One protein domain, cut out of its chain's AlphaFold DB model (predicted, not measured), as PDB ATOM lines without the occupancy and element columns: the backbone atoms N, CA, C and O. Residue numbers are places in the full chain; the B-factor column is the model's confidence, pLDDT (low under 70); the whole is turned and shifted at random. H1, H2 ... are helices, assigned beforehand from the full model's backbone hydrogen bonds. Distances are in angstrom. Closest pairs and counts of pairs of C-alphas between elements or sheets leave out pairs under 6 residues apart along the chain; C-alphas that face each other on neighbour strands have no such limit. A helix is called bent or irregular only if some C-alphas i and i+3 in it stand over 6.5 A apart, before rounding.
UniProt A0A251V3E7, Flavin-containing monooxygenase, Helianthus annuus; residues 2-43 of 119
ATOM      1  N   SER A   2      36.027 -39.690   4.297       86.31
ATOM      2  CA  SER A   2      35.750 -38.276   4.585       86.31
ATOM      3  C   SER A   2      36.558 -37.450   3.601       86.31
ATOM      4  O   SER A   2      37.742 -37.738   3.429       86.31
ATOM      5  N   PHE A   3      35.930 -36.466   2.969       92.12
ATOM      6  CA  PHE A   3      36.595 -35.564   2.035       92.12
ATOM      7  C   PHE A   3      37.005 -34.276   2.752       92.12
ATOM      8  O   PHE A   3      36.545 -34.005   3.865       92.12
ATOM      9  N   THR A   4      37.931 -33.526   2.161       94.25
ATOM     10  CA  THR A   4      38.450 -32.275   2.737       94.25
ATOM     11  C   THR A   4      37.409 -31.158   2.702       94.25
ATOM     12  O   THR A   4      37.315 -30.387   3.654       94.25
ATOM     13  N   ASP A   5      36.622 -31.120   1.634       95.12
ATOM     14  CA  ASP A   5      35.522 -30.200   1.332       95.12
ATOM     15  C   ASP A   5      34.151 -30.715   1.800       95.12
ATOM     16  O   ASP A   5      33.242 -29.926   2.040       95.12
ATOM     17  N   PHE A   6      34.003 -32.027   1.996       95.12
ATOM     18  CA  PHE A   6      32.779 -32.626   2.523       95.12
ATOM     19  C   PHE A   6      33.073 -33.727   3.545       95.12
ATOM     20  O   PHE A   6      33.274 -34.906   3.225       95.12
ATOM     21  N   LYS A   7      33.093 -33.345   4.825       93.19
ATOM     22  CA  LYS A   7      33.476 -34.260   5.902       93.19
ATOM     23  C   LYS A   7      32.317 -35.117   6.392       93.19
ATOM     24  O   LYS A   7      31.194 -34.638   6.562       93.19
ATOM     25  N   PHE A   8      32.632 -36.383   6.662       90.62
ATOM     26  CA  PHE A   8      31.698 -37.363   7.222       90.62
ATOM     27  C   PHE A   8      31.475 -37.126   8.718       90.62
ATOM     28  O   PHE A   8      30.353 -37.178   9.201       90.62
ATOM     29  N   SER A   9      32.549 -36.822   9.454       87.12
ATOM     30  CA  SER A   9      32.542 -36.677  10.918       87.12
ATOM     31  C   SER A   9      31.770 -35.466  11.438       87.12
ATOM     32  O   SER A   9      31.456 -35.408  12.620       87.12
ATOM     33  N   GLU A  10      31.515 -34.480  10.583       88.81
ATOM     34  CA  GLU A  10      30.774 -33.263  10.941       88.81
ATOM     35  C   GLU A  10      29.253 -33.462  10.829       88.81
ATOM     36  O   GLU A  10      28.486 -32.544  11.103       88.81
ATOM     37  N   LYS A  11      28.810 -34.659  10.427       86.19
ATOM     38  CA  LYS A  11      27.412 -34.992  10.152       86.19
ATOM     39  C   LYS A  11      26.992 -36.245  10.919       86.19
ATOM     40  O   LYS A  11      27.823 -37.063  11.311       86.19
ATOM     41  N   VAL A  12      25.686 -36.392  11.135       88.81
ATOM     42  CA  VAL A  12      25.101 -37.512  11.887       88.81
ATOM     43  C   VAL A  12      24.184 -38.306  10.963       88.81
ATOM     44  O   VAL A  12      23.151 -37.808  10.532       88.81
ATOM     45  N   TYR A  13      24.564 -39.554  10.678       89.56
ATOM     46  CA  TYR A  13      23.887 -40.415   9.696       89.56
ATOM     47  C   TYR A  13      23.105 -41.588  10.293       89.56
ATOM     48  O   TYR A  13      22.448 -42.342   9.566       89.56
ATOM     49  N   GLY A  14      23.133 -41.728  11.615       87.12
ATOM     50  CA  GLY A  14      22.566 -42.868  12.318       87.12
ATOM     51  C   GLY A  14      23.538 -43.349  13.377       87.12
ATOM     52  O   GLY A  14      23.834 -42.614  14.318       87.12
ATOM     53  N   ASP A  15      24.020 -44.576  13.220       86.31
ATOM     54  CA  ASP A  15      24.865 -45.221  14.212       86.31
ATOM     55  C   ASP A  15      26.163 -44.425  14.493       86.31
ATOM     56  O   ASP A  15      26.929 -44.148  13.568       86.31
ATOM     57  N   PRO A  16      26.449 -44.062  15.761       81.69
ATOM     58  CA  PRO A  16      27.619 -43.259  16.118       81.69
ATOM     59  C   PRO A  16      28.933 -44.061  16.154       81.69
ATOM     60  O   PRO A  16      29.984 -43.511  16.496       81.69
ATOM     61  N   ARG A  17      28.911 -45.370  15.872       85.06
ATOM     62  CA  ARG A  17      30.117 -46.205  15.858       85.06
ATOM     63  C   ARG A  17      31.111 -45.728  14.796       85.06
ATOM     64  O   ARG A  17      30.767 -45.241  13.726       85.06
ATOM     65  N   LYS A  18      32.399 -45.949  15.080       84.25
ATOM     66  CA  LYS A  18      33.523 -45.511  14.231       84.25
ATOM     67  C   LYS A  18      33.530 -46.139  12.829       84.25
ATOM     68  O   LYS A  18      34.096 -45.557  11.906       84.25
ATOM     69  N   TYR A  19      32.950 -47.329  12.687       89.06
ATOM     70  CA  TYR A  19      32.839 -48.048  11.421       89.06
ATOM     71  C   TYR A  19      31.388 -47.969  10.938       89.06
ATOM     72  O   TYR A  19      30.561 -48.722  11.456       89.06
ATOM     73  N   PRO A  20      31.069 -47.056  10.001       90.81
ATOM     74  CA  PRO A  20      29.709 -46.910   9.500       90.81
ATOM     75  C   PRO A  20      29.284 -48.154   8.716       90.81
ATOM     76  O   PRO A  20      30.101 -48.789   8.040       90.81
ATOM     77  N   GLY A  21      27.998 -48.488   8.796       90.88
ATOM     78  CA  GLY A  21      27.377 -49.484   7.941       90.88
ATOM     79  C   GLY A  21      27.112 -48.936   6.537       90.88
ATOM     80  O   GLY A  21      27.370 -47.774   6.219       90.88
ATOM     81  N   HIS A  22      26.578 -49.795   5.669       92.62
ATOM     82  CA  HIS A  22      26.235 -49.411   4.298       92.62
ATOM     83  C   HIS A  22      25.117 -48.355   4.252       92.62
ATOM     84  O   HIS A  22      25.125 -47.516   3.357       92.62
ATOM     85  N   GLU A  23      24.202 -48.353   5.227       93.62
ATOM     86  CA  GLU A  23      23.136 -47.353   5.332       93.62
ATOM     87  C   GLU A  23      23.684 -45.953   5.638       93.62
ATOM     88  O   GLU A  23      23.304 -44.990   4.971       93.62
ATOM     89  N   GLU A  24      24.603 -45.817   6.603       94.62
ATOM     90  CA  GLU A  24      25.225 -44.523   6.906       94.62
ATOM     91  C   GLU A  24      26.065 -44.010   5.730       94.62
ATOM     92  O   GLU A  24      26.025 -42.822   5.410       94.62
ATOM     93  N   VAL A  25      26.804 -44.902   5.060       93.88
ATOM     94  CA  VAL A  25      27.586 -44.539   3.869       93.88
ATOM     95  C   VAL A  25      26.673 -44.091   2.728       93.88
ATOM     96  O   VAL A  25      26.981 -43.095   2.075       93.88
ATOM     97  N   LEU A  26      25.542 -44.769   2.504       95.56
ATOM     98  CA  LEU A  26      24.573 -44.378   1.480       95.56
ATOM     99  C   LEU A  26      24.022 -42.975   1.742       95.56
ATOM    100  O   LEU A  26      24.041 -42.145   0.838       95.56
ATOM    101  N   LYS A  27      23.592 -42.678   2.975       95.44
ATOM    102  CA  LYS A  27      23.091 -41.338   3.331       95.44
ATOM    103  C   LYS A  27      24.150 -40.262   3.109       95.44
ATOM    104  O   LYS A  27      23.846 -39.228   2.529       95.44
ATOM    105  N   PHE A  28      25.398 -40.525   3.495       95.31
ATOM    106  CA  PHE A  28      26.499 -39.596   3.255       95.31
ATOM    107  C   PHE A  28      26.735 -39.311   1.768       95.31
ATOM    108  O   PHE A  28      26.938 -38.157   1.398       95.31
ATOM    109  N   LEU A  29      26.706 -40.338   0.912       95.69
ATOM    110  CA  LEU A  29      26.881 -40.162  -0.532       95.69
ATOM    111  C   LEU A  29      25.698 -39.421  -1.167       95.69
ATOM    112  O   LEU A  29      25.912 -38.571  -2.028       95.69
ATOM    113  N   THR A  30      24.472 -39.694  -0.718       96.00
ATOM    114  CA  THR A  30      23.272 -38.969  -1.160       96.00
ATOM    115  C   THR A  30      23.331 -37.494  -0.764       96.00
ATOM    116  O   THR A  30      23.061 -36.623  -1.592       96.00
ATOM    117  N   ASP A  31      23.736 -37.194   0.472       96.25
ATOM    118  CA  ASP A  31      23.922 -35.819   0.938       96.25
ATOM    119  C   ASP A  31      25.025 -35.103   0.161       96.25
ATOM    120  O   ASP A  31      24.869 -33.936  -0.182       96.25
ATOM    121  N   LEU A  32      26.134 -35.791  -0.128       96.12
ATOM    122  CA  LEU A  32      27.225 -35.247  -0.933       96.12
ATOM    123  C   LEU A  32      26.730 -34.883  -2.337       96.12
ATOM    124  O   LEU A  32      26.950 -33.764  -2.789       96.12
ATOM    125  N   ALA A  33      26.027 -35.801  -3.007       97.06
ATOM    126  CA  ALA A  33      25.482 -35.559  -4.341       97.06
ATOM    127  C   ALA A  33      24.465 -34.410  -4.349       97.06
ATOM    128  O   ALA A  33      24.456 -33.604  -5.274       97.06
ATOM    129  N   THR A  34      23.649 -34.304  -3.301       96.56
ATOM    130  CA  THR A  34      22.673 -33.218  -3.149       96.56
ATOM    131  C   THR A  34      23.360 -31.878  -2.878       96.56
ATOM    132  O   THR A  34      22.999 -30.878  -3.485       96.56
ATOM    133  N   HIS A  35      24.369 -31.845  -2.003       96.31
ATOM    134  CA  HIS A  35      25.089 -30.625  -1.630       96.31
ATOM    135  C   HIS A  35      25.813 -29.970  -2.810       96.31
ATOM    136  O   HIS A  35      25.846 -28.747  -2.897       96.31
ATOM    137  N   PHE A  36      26.382 -30.781  -3.701       96.88
ATOM    138  CA  PHE A  36      27.057 -30.317  -4.915       96.88
ATOM    139  C   PHE A  36      26.142 -30.301  -6.148       96.88
ATOM    140  O   PHE A  36      26.644 -30.199  -7.264       96.88
ATOM    141  N   GLU A  37      24.823 -30.447  -5.962       97.44
ATOM    142  CA  GLU A  37      23.812 -30.401  -7.034       97.44
ATOM    143  C   GLU A  37      24.051 -31.429  -8.164       97.44
ATOM    144  O   GLU A  37      23.561 -31.307  -9.283       97.44
ATOM    145  N   LEU A  38      24.774 -32.512  -7.866       97.19
ATOM    146  CA  LEU A  38      25.126 -33.553  -8.834       97.19
ATOM    147  C   LEU A  38      23.927 -34.420  -9.211       97.19
ATOM    148  O   LEU A  38      23.897 -34.983 -10.302       97.19
ATOM    149  N   THR A  39      22.937 -34.542  -8.322       96.50
ATOM    150  CA  THR A  39      21.744 -35.370  -8.559       96.50
ATOM    151  C   THR A  39      20.993 -34.947  -9.824       96.50
ATOM    152  O   THR A  39      20.474 -35.810 -10.527       96.50
ATOM    153  N   GLU A  40      20.983 -33.652 -10.154       95.75
ATOM    154  CA  GLU A  40      20.314 -33.121 -11.351       95.75
ATOM    155  C   GLU A  40      21.063 -33.449 -12.652       95.75
ATOM    156  O   GLU A  40      20.465 -33.486 -13.727       95.75
ATOM    157  N   LEU A  41      22.361 -33.746 -12.556       97.06
ATOM    158  CA  LEU A  41      23.218 -34.098 -13.690       97.06
ATOM    159  C   LEU A  41      23.198 -35.605 -13.998       97.06
ATOM    160  O   LEU A  41      23.721 -36.040 -15.025       97.06
ATOM    161  N   ILE A  42      22.621 -36.424 -13.111       96.44
ATOM    162  CA  ILE A  42      22.651 -37.887 -13.211       96.44
ATOM    163  C   ILE A  42      21.361 -38.414 -13.847       96.44
ATOM    164  O   ILE A  42      20.261 -38.254 -13.320       96.44
ATOM    165  N   ARG A  43      21.508 -39.174 -14.939       96.06
ATOM    166  CA  ARG A  43      20.430 -39.996 -15.508       96.06
ATOM    167  C   ARG A  43      20.427 -41.385 -14.863       96.06
ATOM    168  O   ARG A  43      21.186 -42.271 -15.252       96.06
TER     169      ARG A  43
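AT A GLANCE: This is residues 2 to 43 of the 119 residues of the protein "Flavin-containing monooxygenase" of Helianthus annuus (UniProt A0A251V3E7). A single helix, H1, forms the straight spine of this small domain; a long looping stretch with no named element, residues 2 to 21, runs beside it and swings round past its first end, and the short helical turn H2 follows at its other end. The outline is only just elongated, 33 by 21 by 12 A, with the loop round Arg 17 at one extreme and Arg 43 at the other. The printed part has 42 residues, with two named helices in the order H1, H2 and no named strand; the class is all helix, though 18 of the 42 residues are in named elements. The whole is only just loose, close to compact, with a radius of gyration of the C-alphas of 11.0 A.

HOW THE PARTS SIT: H1, residues 22 to 35, is the longest helix. H2, residues 38 to 41, is close to H1 but not clearly touching it, with 1 pair of C-alphas within 8 A. Their closest C-alphas are those of Ala 33 and Thr 39, 5.6 A apart, and their centres are 13.5 A apart. In H1 every O i to N i+4 pair is within hydrogen-bond range. H2 is too short for such a pair, but its 1 pair of O i to N i+3 is within range.

IN THESE COORDINATES: H1 runs from His 22, C-alpha at (26.235, -49.411, 4.298), to His 35, C-alpha at (25.089, -30.625, -1.630), a length of 19.7 A. H2 runs from Leu 38 to Leu 41 over 5.2 A and ends with its C-alpha at (23.218, -34.098, -13.690). Neither helix is bent.

THE WHOLE: The two C-alphas farthest apart are those of Arg 17 and Arg 43, 33.4 A. The C-alphas of residues 2 to 21 lie 6 to 15 A from the mean of all C-alphas. The link from H1 to H2, 2 residues, is tight. The printed part has no cut. Its mean pLDDT is 92.6, and no printed residue is under 70.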